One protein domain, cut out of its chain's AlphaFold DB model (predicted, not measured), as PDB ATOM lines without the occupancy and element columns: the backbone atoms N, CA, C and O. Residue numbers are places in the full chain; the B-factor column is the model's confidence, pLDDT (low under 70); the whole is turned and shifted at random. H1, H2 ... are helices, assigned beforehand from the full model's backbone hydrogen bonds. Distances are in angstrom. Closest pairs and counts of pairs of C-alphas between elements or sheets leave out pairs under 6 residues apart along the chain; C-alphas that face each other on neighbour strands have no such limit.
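Overview. This is residues 14 to 114 of the 244 residues of the protein "PIR Superfamily Protein" of Plasmodium ovale wallikeri (UniProt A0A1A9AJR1). Helix H3 runs through the middle of a compact cluster, with H5 alongside it, H1, H2 and H6 packed round it, and small H4 at one end. The printed part has 101 residues with six named helices, H1 to H6 along the chain, and is all helix. The radius of gyration of the C-alphas is 13.4 A, the spans 39 by 28 by 23 A.

Along the chain. H3, residues 50 to 65, is 22.8 A long; H5, 78 to 93, 22.2 A. H1, 14 to 26, begins at C-alpha 14 (-19.001, -7.888, -16.512). H2 is 32 to 36, H4 70 to 75; H6, 100 to 109, ends at C-alpha 109 (-35.836, 14.415, -24.419).

Arrangement. The hub H3 touches H6 at a steep tilt of 46 degrees, closest C-alphas Cys 57 and Tyr 104, 6.0 A. It also touches H1 and H2. H5 is close but not clearly touching H3, at a shallow tilt of 14 degrees, opposite ways. H4 touches no helix. In each helix every O i to N i+4 pair is within hydrogen-bond range.

Size, cuts and confidence. The printed part has no cut. The H2 to H3 link is long. No printed residue is under 70.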
ATOM      1  N   ASP A  14     -19.130  -7.925 -15.051       92.50
ATOM      2  CA  ASP A  14     -19.001  -7.888 -16.512       92.50
ATOM      3  C   ASP A  14     -19.786  -6.725 -17.129       92.50
ATOM      4  O   ASP A  14     -19.296  -6.047 -18.036       92.50
ATOM      5  N   GLU A  15     -20.994  -6.459 -16.621       95.62
ATOM      6  CA  GLU A  15     -21.801  -5.303 -17.022       95.62
ATOM      7  C   GLU A  15     -21.072  -4.006 -16.675       95.62
ATOM      8  O   GLU A  15     -20.834  -3.181 -17.560       95.62
ATOM      9  N   TYR A  16     -20.630  -3.858 -15.424       96.31
ATOM     10  CA  TYR A  16     -19.841  -2.710 -14.993       96.31
ATOM     11  C   TYR A  16     -18.597  -2.512 -15.867       96.31
ATOM     12  O   TYR A  16     -18.371  -1.427 -16.403       96.31
ATOM     13  N   SER A  17     -17.803  -3.571 -16.044       94.38
ATOM     14  CA  SER A  17     -16.540  -3.515 -16.779       94.38
ATOM     15  C   SER A  17     -16.750  -3.124 -18.233       94.38
ATOM     16  O   SER A  17     -16.033  -2.254 -18.731       94.38
ATOM     17  N   SER A  18     -17.754  -3.711 -18.889       95.19
ATOM     18  CA  SER A  18     -18.112  -3.401 -20.273       95.19
ATOM     19  C   SER A  18     -18.571  -1.952 -20.428       95.19
ATOM     20  O   SER A  18     -18.153  -1.275 -21.367       95.19
ATOM     21  N   ASN A  19     -19.427  -1.461 -19.529       96.94
ATOM     22  CA  ASN A  19     -19.905  -0.081 -19.580       96.94
ATOM     23  C   ASN A  19     -18.789   0.918 -19.304       96.94
ATOM     24  O   ASN A  19     -18.690   1.927 -20.004       96.94
ATOM     25  N   LYS A  20     -17.924   0.613 -18.333       95.56
ATOM     26  CA  LYS A  20     -16.749   1.422 -18.034       95.56
ATOM     27  C   LYS A  20     -15.828   1.528 -19.238       95.56
ATOM     28  O   LYS A  20     -15.439   2.635 -19.577       95.56
ATOM     29  N   ASP A  21     -15.538   0.431 -19.931       94.06
ATOM     30  CA  ASP A  21     -14.673   0.476 -21.118       94.06
ATOM     31  C   ASP A  21     -15.280   1.286 -22.262       94.06
ATOM     32  O   ASP A  21     -14.575   2.043 -22.932       94.06
ATOM     33  N   ILE A  22     -16.596   1.174 -22.468       94.31
ATOM     34  CA  ILE A  22     -17.312   2.019 -23.430       94.31
ATOM     35  C   ILE A  22     -17.152   3.486 -23.036       94.31
ATOM     36  O   ILE A  22     -16.746   4.290 -23.873       94.31
ATOM     37  N   TYR A  23     -17.437   3.821 -21.778       92.75
ATOM     38  CA  TYR A  23     -17.375   5.188 -21.274       92.75
ATOM     39  C   TYR A  23     -15.959   5.774 -21.378       92.75
ATOM     40  O   TYR A  23     -15.765   6.876 -21.881       92.75
ATOM     41  N   GLU A  24     -14.946   5.008 -20.988       91.19
ATOM     42  CA  GLU A  24     -13.531   5.382 -21.045       91.19
ATOM     43  C   GLU A  24     -13.020   5.583 -22.477       91.19
ATOM     44  O   GLU A  24     -12.175   6.444 -22.720       91.19
ATOM     45  N   ARG A  25     -13.564   4.848 -23.450       89.50
ATOM     46  CA  ARG A  25     -13.245   5.037 -24.872       89.50
ATOM     47  C   ARG A  25     -13.839   6.326 -25.443       89.50
ATOM     48  O   ARG A  25     -13.241   6.927 -26.331       89.50
ATOM     49  N   ILE A  26     -15.005   6.749 -24.955       84.44
ATOM     50  CA  ILE A  26     -15.735   7.924 -25.471       84.44
ATOM     51  C   ILE A  26     -15.549   9.193 -24.632       84.44
ATOM     52  O   ILE A  26     -16.001  10.258 -25.053       84.44
ATOM     53  N   ARG A  27     -14.913   9.095 -23.454       75.81
ATOM     54  CA  ARG A  27     -14.657  10.237 -22.556       75.81
ATOM     55  C   ARG A  27     -13.632  11.230 -23.105       75.81
ATOM     56  O   ARG A  27     -13.347  12.212 -22.421       75.81
ATOM     57  N   SER A  28     -13.043  10.946 -24.273       74.62
ATOM     58  CA  SER A  28     -12.184  11.884 -24.992       74.62
ATOM     59  C   SER A  28     -12.878  13.237 -25.149       74.62
ATOM     60  O   SER A  28     -14.105  13.347 -25.048       74.62
ATOM     61  N   GLU A  29     -12.081  14.285 -25.350       70.50
ATOM     62  CA  GLU A  29     -12.601  15.646 -25.398       70.50
ATOM     63  C   GLU A  29     -13.759  15.771 -26.401       70.50
ATOM     64  O   GLU A  29     -13.753  15.225 -27.509       70.50
ATOM     65  N   ILE A  30     -14.809  16.462 -25.961       79.31
ATOM     66  CA  ILE A  30     -15.903  16.870 -26.833       79.31
ATOM     67  C   ILE A  30     -15.315  17.897 -27.807       79.31
ATOM     68  O   ILE A  30     -14.849  18.948 -27.368       79.31
ATOM     69  N   GLY A  31     -15.306  17.572 -29.101       77.31
ATOM     70  CA  GLY A  31     -14.810  18.473 -30.144       77.31
ATOM     71  C   GLY A  31     -15.704  19.703 -30.323       77.31
ATOM     72  O   GLY A  31     -16.850  19.701 -29.870       77.31
ATOM     73  N   GLY A  32     -15.182  20.732 -31.001       81.00
ATOM     74  CA  GLY A  32     -15.890  21.998 -31.243       81.00
ATOM     75  C   GLY A  32     -17.264  21.799 -31.884       81.00
ATOM     76  O   GLY A  32     -18.255  22.250 -31.328       81.00
ATOM     77  N   ASP A  33     -17.344  21.005 -32.952       83.06
ATOM     78  CA  ASP A  33     -18.606  20.771 -33.670       83.06
ATOM     79  C   ASP A  33     -19.689  20.120 -32.787       83.06
ATOM     80  O   ASP A  33     -20.846  20.543 -32.781       83.06
ATOM     81  N   ASP A  34     -19.317  19.117 -31.982       83.56
ATOM     82  CA  ASP A  34     -20.243  18.468 -31.047       83.56
ATOM     83  C   ASP A  34     -20.694  19.441 -29.956       83.56
ATOM     84  O   ASP A  34     -21.867  19.447 -29.569       83.56
ATOM     85  N   TYR A  35     -19.773  20.271 -29.467       88.44
ATOM     86  CA  TYR A  35     -20.073  21.309 -28.493       88.44
ATOM     87  C   TYR A  35     -21.053  22.332 -29.071       88.44
ATOM     88  O   TYR A  35     -22.061  22.649 -28.437       88.44
ATOM     89  N   ASP A  36     -20.815  22.812 -30.282       88.44
ATOM     90  CA  ASP A  36     -21.631  23.837 -30.931       88.44
ATOM     91  C   ASP A  36     -23.011  23.307 -31.345       88.44
ATOM     92  O   ASP A  36     -23.981  24.061 -31.365       88.44
ATOM     93  N   SER A  37     -23.142  21.991 -31.556       87.62
ATOM     94  CA  SER A  37     -24.426  21.326 -31.830       87.62
ATOM     95  C   SER A  37     -25.380  21.242 -30.628       87.62
ATOM     96  O   SER A  37     -26.518  20.784 -30.764       87.62
ATOM     97  N   PHE A  38     -24.931  21.634 -29.434       93.31
ATOM     98  CA  PHE A  38     -25.746  21.535 -28.230       93.31
ATOM     99  C   PHE A  38     -26.945  22.502 -28.283       93.31
ATOM    100  O   PHE A  38     -26.735  23.708 -28.439       93.31
ATOM    101  N   PRO A  39     -28.190  22.023 -28.099       92.44
ATOM    102  CA  PRO A  39     -29.373  22.852 -28.294       92.44
ATOM    103  C   PRO A  39     -29.457  24.033 -27.323       92.44
ATOM    104  O   PRO A  39     -29.288  23.882 -26.106       92.44
ATOM    105  N   SER A  40     -29.784  25.209 -27.862       84.06
ATOM    106  CA  SER A  40     -30.097  26.387 -27.060       84.06
ATOM    107  C   SER A  40     -31.365  26.142 -26.225       84.06
ATOM    108  O   SER A  40     -32.308  25.492 -26.665       84.06
ATOM    109  N   GLY A  41     -31.373  26.617 -24.977       86.00
ATOM    110  CA  GLY A  41     -32.509  26.474 -24.053       86.00
ATOM    111  C   GLY A  41     -32.488  25.234 -23.150       86.00
ATOM    112  O   GLY A  41     -33.188  25.214 -22.142       86.00
ATOM    113  N   VAL A  42     -31.638  24.235 -23.417       92.44
ATOM    114  CA  VAL A  42     -31.524  23.039 -22.551       92.44
ATOM    115  C   VAL A  42     -30.964  23.370 -21.164       92.44
ATOM    116  O   VAL A  42     -31.366  22.752 -20.181       92.44
ATOM    117  N   LEU A  43     -30.056  24.345 -21.072       90.19
ATOM    118  CA  LEU A  43     -29.429  24.753 -19.807       90.19
ATOM    119  C   LEU A  43     -30.349  25.615 -18.927       90.19
ATOM    120  O   LEU A  43     -29.959  25.937 -17.809       90.19
ATOM    121  N   GLN A  44     -31.567  25.933 -19.388       80.62
ATOM    122  CA  GLN A  44     -32.567  26.709 -18.643       80.62
ATOM    123  C   GLN A  44     -31.950  27.987 -18.029       80.62
ATOM    124  O   GLN A  44     -31.266  28.728 -18.730       80.62
ATOM    125  N   GLU A  45     -32.170  28.227 -16.734       81.56
ATOM    126  CA  GLU A  45     -31.657  29.369 -15.958       81.56
ATOM    127  C   GLU A  45     -30.298  29.075 -15.289       81.56
ATOM    128  O   GLU A  45     -29.916  29.724 -14.318       81.56
ATOM    129  N   LYS A  46     -29.557  28.050 -15.734       86.69
ATOM    130  CA  LYS A  46     -28.302  27.663 -15.077       86.69
ATOM    131  C   LYS A  46     -27.202  28.693 -15.334       86.69
ATOM    132  O   LYS A  46     -26.795  28.887 -16.473       86.69
ATOM    133  N   GLU A  47     -26.659  29.271 -14.263       85.56
ATOM    134  CA  GLU A  47     -25.605  30.300 -14.347       85.56
ATOM    135  C   GLU A  47     -24.190  29.773 -14.045       85.56
ATOM    136  O   GLU A  47     -23.195  30.383 -14.429       85.56
ATOM    137  N   VAL A  48     -24.078  28.623 -13.371       88.31
ATOM    138  CA  VAL A  48     -22.800  28.064 -12.892       88.31
ATOM    139  C   VAL A  48     -22.564  26.680 -13.493       88.31
ATOM    140  O   VAL A  48     -23.501  25.899 -13.664       88.31
ATOM    141  N   ASN A  49     -21.299  26.356 -13.783       90.38
ATOM    142  CA  ASN A  49     -20.853  25.073 -14.348       90.38
ATOM    143  C   ASN A  49     -21.431  24.743 -15.739       90.38
ATOM    144  O   ASN A  49     -21.408  23.584 -16.147       90.38
ATOM    145  N   ILE A  50     -21.905  25.753 -16.474       91.25
ATOM    146  CA  ILE A  50     -22.557  25.645 -17.792       91.25
ATOM    147  C   ILE A  50     -21.760  24.739 -18.744       91.25
ATOM    148  O   ILE A  50     -22.279  23.725 -19.214       91.25
ATOM    149  N   ASP A  51     -20.484  25.053 -18.973       90.31
ATOM    150  CA  ASP A  51     -19.618  24.309 -19.892       90.31
ATOM    151  C   ASP A  51     -19.412  22.846 -19.470       90.31
ATOM    152  O   ASP A  51     -19.387  21.945 -20.313       90.31
ATOM    153  N   PHE A  52     -19.277  22.588 -18.166       91.50
ATOM    154  CA  PHE A  52     -19.081  21.236 -17.638       91.50
ATOM    155  C   PHE A  52     -20.359  20.401 -17.756       91.50
ATOM    156  O   PHE A  52     -20.315  19.292 -18.290       91.50
ATOM    157  N   ILE A  53     -21.511  20.968 -17.386       94.12
ATOM    158  CA  ILE A  53     -22.824  20.322 -17.520       94.12
ATOM    159  C   ILE A  53     -23.120  20.009 -18.990       94.12
ATOM    160  O   ILE A  53     -23.586  18.915 -19.319       94.12
ATOM    161  N   LYS A  54     -22.803  20.939 -19.898       94.12
ATOM    162  CA  LYS A  54     -22.925  20.740 -21.345       94.12
ATOM    163  C   LYS A  54     -22.053  19.579 -21.832       94.12
ATOM    164  O   LYS A  54     -22.537  18.710 -22.559       94.12
ATOM    165  N   LYS A  55     -20.793  19.503 -21.391       92.00
ATOM    166  CA  LYS A  55     -19.901  18.372 -21.703       92.00
ATOM    167  C   LYS A  55     -20.436  17.051 -21.152       92.00
ATOM    168  O   LYS A  55     -20.373  16.047 -21.858       92.00
ATOM    169  N   ASP A  56     -20.991  17.033 -19.946       93.62
ATOM    170  CA  ASP A  56     -21.555  15.817 -19.350       93.62
ATOM    171  C   ASP A  56     -22.810  15.338 -20.085       93.62
ATOM    172  O   ASP A  56     -22.942  14.144 -20.359       93.62
ATOM    173  N   CYS A  57     -23.674  16.258 -20.523       94.75
ATOM    174  CA  CYS A  57     -24.788  15.947 -21.420       94.75
ATOM    175  C   CYS A  57     -24.298  15.297 -22.726       94.75
ATOM    176  O   CYS A  57     -24.821  14.271 -23.164       94.75
ATOM    177  N   LEU A  58     -23.267  15.866 -23.355       93.88
ATOM    178  CA  LEU A  58     -22.718  15.349 -24.611       93.88
ATOM    179  C   LEU A  58     -22.083  13.960 -24.431       93.88
ATOM    180  O   LEU A  58     -22.312  13.076 -25.260       93.88
ATOM    181  N   LYS A  59     -21.373  13.722 -23.320       93.62
ATOM    182  CA  LYS A  59     -20.852  12.391 -22.958       93.62
ATOM    183  C   LYS A  59     -21.977  11.382 -22.726       93.62
ATOM    184  O   LYS A  59     -21.899  10.274 -23.252       93.62
ATOM    185  N   LEU A  60     -23.038  11.769 -22.012       94.25
ATOM    186  CA  LEU A  60     -24.242  10.953 -21.819       94.25
ATOM    187  C   LEU A  60     -24.849  10.532 -23.168       94.25
ATOM    188  O   LEU A  60     -25.100   9.346 -23.385       94.25
ATOM    189  N   ARG A  61     -25.016  11.470 -24.109       93.31
ATOM    190  CA  ARG A  61     -25.499  11.163 -25.467       93.31
ATOM    191  C   ARG A  61     -24.583  10.179 -26.188       93.31
ATOM    192  O   ARG A  61     -25.064   9.160 -26.680       93.31
ATOM    193  N   ARG A  62     -23.274  10.451 -26.241       92.25
ATOM    194  CA  ARG A  62     -22.288   9.567 -26.892       92.25
ATOM    195  C   ARG A  62     -22.314   8.157 -26.290       92.25
ATOM    196  O   ARG A  62     -22.240   7.175 -27.026       92.25
ATOM    197  N   TYR A  63     -22.463   8.052 -24.970       94.62
ATOM    198  CA  TYR A  63     -22.565   6.775 -24.267       94.62
ATOM    199  C   TYR A  63     -23.793   5.988 -24.714       94.62
ATOM    200  O   TYR A  63     -23.667   4.845 -25.142       94.62
ATOM    201  N   LEU A  64     -24.967   6.615 -24.699       94.38
ATOM    202  CA  LEU A  64     -26.213   5.939 -25.048       94.38
ATOM    203  C   LEU A  64     -26.287   5.548 -26.529       94.38
ATOM    204  O   LEU A  64     -26.809   4.480 -26.849       94.38
ATOM    205  N   ILE A  65     -25.684   6.338 -27.424       92.44
ATOM    206  CA  ILE A  65     -25.565   5.988 -28.848       92.44
ATOM    207  C   ILE A  65     -24.811   4.663 -29.045       92.44
ATOM    208  O   ILE A  65     -25.161   3.917 -29.947       92.44
ATOM    209  N   ASN A  66     -23.846   4.296 -28.190       92.81
ATOM    210  CA  ASN A  66     -23.112   3.027 -28.348       92.81
ATOM    211  C   ASN A  66     -24.009   1.782 -28.225       92.81
ATOM    212  O   ASN A  66     -23.628   0.714 -28.701       92.81
ATOM    213  N   PHE A  67     -25.182   1.893 -27.595       92.25
ATOM    214  CA  PHE A  67     -26.094   0.762 -27.438       92.25
ATOM    215  C   PHE A  67     -27.055   0.610 -28.619       92.25
ATOM    216  O   PHE A  67     -27.507  -0.506 -28.874       92.25
ATOM    217  N   ASN A  68     -27.327   1.689 -29.366       85.44
ATOM    218  CA  ASN A  68     -28.278   1.795 -30.485       85.44
ATOM    219  C   ASN A  68     -29.749   1.453 -30.166       85.44
ATOM    220  O   ASN A  68     -30.647   2.098 -30.698       85.44
ATOM    221  N   THR A  69     -30.021   0.450 -29.326       89.44
ATOM    222  CA  THR A  69     -31.357  -0.058 -29.001       89.44
ATOM    223  C   THR A  69     -31.539  -0.227 -27.494       89.44
ATOM    224  O   THR A  69     -30.582  -0.439 -26.740       89.44
ATOM    225  N   LYS A  70     -32.800  -0.177 -27.049       89.50
ATOM    226  CA  LYS A  70     -33.163  -0.386 -25.641       89.50
ATOM    227  C   LYS A  70     -32.776  -1.779 -25.154       89.50
ATOM    228  O   LYS A  70     -32.262  -1.914 -24.052       89.50
ATOM    229  N   GLU A  71     -32.950  -2.795 -25.992       91.12
ATOM    230  CA  GLU A  71     -32.582  -4.176 -25.675       91.12
ATOM    231  C   GLU A  71     -31.081  -4.320 -25.383       91.12
ATOM    232  O   GLU A  71     -30.703  -4.885 -24.358       91.12
ATOM    233  N   ASN A  72     -30.219  -3.759 -26.235       93.38
ATOM    234  CA  ASN A  72     -28.770  -3.799 -26.032       93.38
ATOM    235  C   ASN A  72     -28.354  -3.071 -24.752       93.38
ATOM    236  O   ASN A  72     -27.492  -3.557 -24.018       93.38
ATOM    237  N   CYS A  73     -28.980  -1.926 -24.468       93.25
ATOM    238  CA  CYS A  73     -28.754  -1.206 -23.220       93.25
ATOM    239  C   CYS A  73     -29.178  -2.040 -22.000       93.25
ATOM    240  O   CYS A  73     -28.391  -2.188 -21.066       93.25
ATOM    241  N   ILE A  74     -30.379  -2.630 -22.016       91.31
ATOM    242  CA  ILE A  74     -30.905  -3.465 -20.922       91.31
ATOM    243  C   ILE A  74     -29.998  -4.675 -20.674       91.31
ATOM    244  O   ILE A  74     -29.649  -4.945 -19.524       91.31
ATOM    245  N   LYS A  75     -29.550  -5.361 -21.736       92.00
ATOM    246  CA  LYS A  75     -28.622  -6.507 -21.651       92.00
ATOM    247  C   LYS A  75     -27.304  -6.171 -20.953       92.00
ATOM    248  O   LYS A  75     -26.639  -7.069 -20.450       92.00
ATOM    249  N   LYS A  76     -26.904  -4.898 -20.956       94.44
ATOM    250  CA  LYS A  76     -25.688  -4.405 -20.302       94.44
ATOM    251  C   LYS A  76     -25.975  -3.569 -19.058       94.44
ATOM    252  O   LYS A  76     -25.044  -2.998 -18.515       94.44
ATOM    253  N   ASN A  77     -27.231  -3.464 -18.627       94.50
ATOM    254  CA  ASN A  77     -27.668  -2.577 -17.549       94.50
ATOM    255  C   ASN A  77     -27.172  -1.118 -17.705       94.50
ATOM    256  O   ASN A  77     -26.818  -0.444 -16.739       94.50
ATOM    257  N   CYS A  78     -27.133  -0.619 -18.947       95.12
ATOM    258  CA  CYS A  78     -26.448   0.632 -19.281       95.12
ATOM    259  C   CYS A  78     -27.017   1.853 -18.530       95.12
ATOM    260  O   CYS A  78     -26.282   2.753 -18.120       95.12
ATOM    261  N   CYS A  79     -28.331   1.860 -18.283       95.19
ATOM    262  CA  CYS A  79     -29.004   2.939 -17.568       95.19
ATOM    263  C   CYS A  79     -28.595   3.033 -16.092       95.19
ATOM    264  O   CYS A  79     -28.433   4.137 -15.576       95.19
ATOM    265  N   GLN A  80     -28.392   1.897 -15.418       95.38
ATOM    266  CA  GLN A  80     -27.935   1.874 -14.028       95.38
ATOM    267  C   GLN A  80     -26.507   2.426 -13.928       95.38
ATOM    268  O   GLN A  80     -26.252   3.301 -13.096       95.38
ATOM    269  N   TYR A  81     -25.614   1.988 -14.822       97.06
ATOM    270  CA  TYR A  81     -24.239   2.483 -14.887       97.06
ATOM    271  C   TYR A  81     -24.178   3.999 -15.110       97.06
ATOM    272  O   TYR A  81     -23.532   4.722 -14.345       97.06
ATOM    273  N   ILE A  82     -24.865   4.507 -16.140       96.38
ATOM    274  CA  ILE A  82     -24.792   5.937 -16.459       96.38
ATOM    275  C   ILE A  82     -25.482   6.789 -15.398       96.38
ATOM    276  O   ILE A  82     -24.988   7.865 -15.073       96.38
ATOM    277  N   ASN A  83     -26.570   6.304 -14.790       97.25
ATOM    278  CA  ASN A  83     -27.209   7.017 -13.692       97.25
ATOM    279  C   ASN A  83     -26.280   7.122 -12.473       97.25
ATOM    280  O   ASN A  83     -26.162   8.201 -11.886       97.25
ATOM    281  N   TYR A  84     -25.563   6.046 -12.129       97.31
ATOM    282  CA  TYR A  84     -24.513   6.101 -11.111       97.31
ATOM    283  C   TYR A  84     -23.438   7.130 -11.471       97.31
ATOM    284  O   TYR A  84     -23.094   7.966 -10.637       97.31
ATOM    285  N   PHE A  85     -22.931   7.097 -12.707       96.19
ATOM    286  CA  PHE A  85     -21.874   8.004 -13.144       96.19
ATOM    287  C   PHE A  85     -22.294   9.473 -12.985       96.19
ATOM    288  O   PHE A  85     -21.566  10.264 -12.390       96.19
ATOM    289  N   LEU A  86     -23.498   9.829 -13.445       96.94
ATOM    290  CA  LEU A  86     -24.042  11.183 -13.311       96.94
ATOM    291  C   LEU A  86     -24.207  11.595 -11.841       96.94
ATOM    292  O   LEU A  86     -23.890  12.730 -11.484       96.94
ATOM    293  N   ASN A  87     -24.661  10.677 -10.979       97.88
ATOM    294  CA  ASN A  87     -24.758  10.918  -9.538       97.88
ATOM    295  C   ASN A  87     -23.389  11.152  -8.898       97.88
ATOM    296  O   ASN A  87     -23.251  12.082  -8.105       97.88
ATOM    297  N   ASN A  88     -22.385  10.347  -9.250       96.75
ATOM    298  CA  ASN A  88     -21.030  10.516  -8.739       96.75
ATOM    299  C   ASN A  88     -20.474  11.888  -9.138       96.75
ATOM    300  O   ASN A  88     -20.011  12.633  -8.282       96.75
ATOM    301  N   THR A  89     -20.613  12.273 -10.408       95.25
ATOM    302  CA  THR A  89     -20.182  13.591 -10.891       95.25
ATOM    303  C   THR A  89     -20.901  14.734 -10.173       95.25
ATOM    304  O   THR A  89     -20.249  15.667  -9.716       95.25
ATOM    305  N   ILE A  90     -22.226  14.662  -9.996       96.19
ATOM    306  CA  ILE A  90     -22.984  15.708  -9.288       96.19
ATOM    307  C   ILE A  90     -22.557  15.840  -7.828       96.19
ATOM    308  O   ILE A  90     -22.400  16.957  -7.324       96.19
ATOM    309  N   ARG A  91     -22.353  14.716  -7.145       96.44
ATOM    310  CA  ARG A  91     -21.962  14.707  -5.734       96.44
ATOM    311  C   ARG A  91     -20.526  15.189  -5.536       96.44
ATOM    312  O   ARG A  91     -20.285  15.930  -4.588       96.44
ATOM    313  N   ASP A  92     -19.623  14.841  -6.449       94.50
ATOM    314  CA  ASP A  92     -18.201  15.178  -6.347       94.50
ATOM    315  C   ASP A  92     -17.876  16.589  -6.883       94.50
ATOM    316  O   ASP A  92     -17.036  17.281  -6.311       94.50
ATOM    317  N   GLN A  93     -18.516  17.033  -7.971       93.12
ATOM    318  CA  GLN A  93     -18.124  18.245  -8.718       93.12
ATOM    319  C   GLN A  93     -19.144  19.383  -8.650       93.12
ATOM    320  O   GLN A  93     -18.785  20.541  -8.849       93.12
ATOM    321  N   TYR A  94     -20.410  19.078  -8.363       92.50
ATOM    322  CA  TYR A  94     -21.501  20.056  -8.422       92.50
ATOM    323  C   TYR A  94     -22.199  20.245  -7.078       92.50
ATOM    324  O   TYR A  94     -23.393  20.529  -7.034       92.50
ATOM    325  N   SER A  95     -21.472  20.064  -5.970       92.88
ATOM    326  CA  SER A  95     -21.987  20.280  -4.609       92.88
ATOM    327  C   SER A  95     -23.305  19.546  -4.328       92.88
ATOM    328  O   SER A  95     -24.136  20.025  -3.562       92.88
ATOM    329  N   SER A  96     -23.500  18.372  -4.942       93.62
ATOM    330  CA  SER A  96     -24.733  17.581  -4.833       93.62
ATOM    331  C   SER A  96     -25.998  18.281  -5.355       93.62
ATOM    332  O   SER A  96     -27.110  17.959  -4.933       93.62
ATOM    333  N   ASP A  97     -25.858  19.218  -6.295       94.50
ATOM    334  CA  ASP A  97     -26.981  19.930  -6.895       94.50
ATOM    335  C   ASP A  97     -27.827  19.019  -7.802       94.50
ATOM    336  O   ASP A  97     -27.607  18.871  -9.008       94.50
ATOM    337  N   SER A  98     -28.842  18.408  -7.193       94.56
ATOM    338  CA  SER A  98     -29.775  17.497  -7.861       94.56
ATOM    339  C   SER A  98     -30.595  18.147  -8.984       94.56
ATOM    340  O   SER A  98     -31.099  17.422  -9.845       94.56
ATOM    341  N   SER A  99     -30.687  19.487  -9.048       93.38
ATOM    342  CA  SER A  99     -31.412  20.187 -10.122       93.38
ATOM    343  C   SER A  99     -30.828  19.890 -11.506       93.38
ATOM    344  O   SER A  99     -31.559  19.879 -12.496       93.38
ATOM    345  N   ILE A 100     -29.537  19.545 -11.581       95.56
ATOM    346  CA  ILE A 100     -28.833  19.210 -12.826       95.56
ATOM    347  C   ILE A 100     -29.453  17.984 -13.521       95.56
ATOM    348  O   ILE A 100     -29.445  17.900 -14.748       95.56
ATOM    349  N   PHE A 101     -30.101  17.071 -12.785       95.38
ATOM    350  CA  PHE A 101     -30.826  15.952 -13.403       95.38
ATOM    351  C   PHE A 101     -31.978  16.407 -14.307       95.38
ATOM    352  O   PHE A 101     -32.290  15.722 -15.283       95.38
ATOM    353  N   SER A 102     -32.600  17.557 -14.028       93.69
ATOM    354  CA  SER A 102     -33.628  18.123 -14.912       93.69
ATOM    355  C   SER A 102     -33.042  18.552 -16.261       93.69
ATOM    356  O   SER A 102     -33.673  18.336 -17.296       93.69
ATOM    357  N   ILE A 103     -31.803  19.053 -16.270       95.69
ATOM    358  CA  ILE A 103     -31.065  19.420 -17.483       95.69
ATOM    359  C   ILE A 103     -30.745  18.160 -18.289       95.69
ATOM    360  O   ILE A 103     -31.052  18.109 -19.478       95.69
ATOM    361  N   TYR A 104     -30.228  17.106 -17.645       95.25
ATOM    362  CA  TYR A 104     -29.975  15.825 -18.316       95.25
ATOM    363  C   TYR A 104     -31.242  15.256 -18.958       95.25
ATOM    364  O   TYR A 104     -31.220  14.871 -20.126       95.25
ATOM    365  N   LYS A 105     -32.369  15.261 -18.237       93.81
ATOM    366  CA  LYS A 105     -33.662  14.814 -18.775       93.81
ATOM    367  C   LYS A 105     -34.150  15.692 -19.920       93.81
ATOM    368  O   LYS A 105     -34.640  15.160 -20.912       93.81
ATOM    369  N   THR A 106     -34.023  17.011 -19.802       93.94
ATOM    370  CA  THR A 106     -34.421  17.959 -20.855       93.94
ATOM    371  C   THR A 106     -33.609  17.711 -22.119       93.94
ATOM    372  O   THR A 106     -34.176  17.538 -23.194       93.94
ATOM    373  N   TYR A 107     -32.288  17.594 -21.980       94.25
ATOM    374  CA  TYR A 107     -31.389  17.299 -23.086       94.25
ATOM    375  C   TYR A 107     -31.729  15.968 -23.760       94.25
ATOM    376  O   TYR A 107     -31.903  15.910 -24.974       94.25
ATOM    377  N   MET A 108     -31.878  14.900 -22.976       92.56
ATOM    378  CA  MET A 108     -32.212  13.565 -23.478       92.56
ATOM    379  C   MET A 108     -33.552  13.516 -24.216       92.56
ATOM    380  O   MET A 108     -33.704  12.743 -25.158       92.56
ATOM    381  N   ASN A 109     -34.516  14.341 -23.802       91.38
ATOM    382  CA  ASN A 109     -35.836  14.415 -24.419       91.38
ATOM    383  C   ASN A 109     -35.925  15.374 -25.613       91.38
ATOM    384  O   ASN A 109     -36.967  15.382 -26.277       91.38
ATOM    385  N   HIS A 110     -34.874  16.151 -25.883       93.00
ATOM    386  CA  HIS A 110     -34.805  17.073 -27.011       93.00
ATOM    387  C   HIS A 110     -34.878  16.326 -28.352       93.00
ATOM    388  O   HIS A 110     -34.360  15.214 -28.483       93.00
ATOM    389  N   ASP A 111     -35.475  16.941 -29.373       90.38
ATOM    390  CA  ASP A 111     -35.746  16.288 -30.666       90.38
ATOM    391  C   ASP A 111     -34.473  15.832 -31.397       90.38
ATOM    392  O   ASP A 111     -34.468  14.806 -32.081       90.38
ATOM    393  N   SER A 112     -33.350  16.521 -31.166       89.31
ATOM    394  CA  SER A 112     -32.018  16.129 -31.660       89.31
ATOM    395  C   SER A 112     -31.504  14.795 -31.098       89.31
ATOM    396  O   SER A 112     -30.494  14.280 -31.574       89.31
ATOM    397  N   ASN A 113     -32.166  14.256 -30.071       91.31
ATOM    398  CA  ASN A 113     -31.825  13.026 -29.360       91.31
ATOM    399  C   ASN A 113     -32.937  11.966 -29.473       91.31
ATOM    400  O   ASN A 113     -33.023  11.057 -28.646       91.31
ATOM    401  N   SER A 114     -33.786  12.058 -30.503       87.94
ATOM    402  CA  SER A 114     -34.909  11.138 -30.747       87.94
ATOM    403  C   SER A 114     -34.523   9.653 -30.712       87.94
ATOM    404  O   SER A 114     -35.279   8.833 -30.195       87.94
TER     405      SER A 114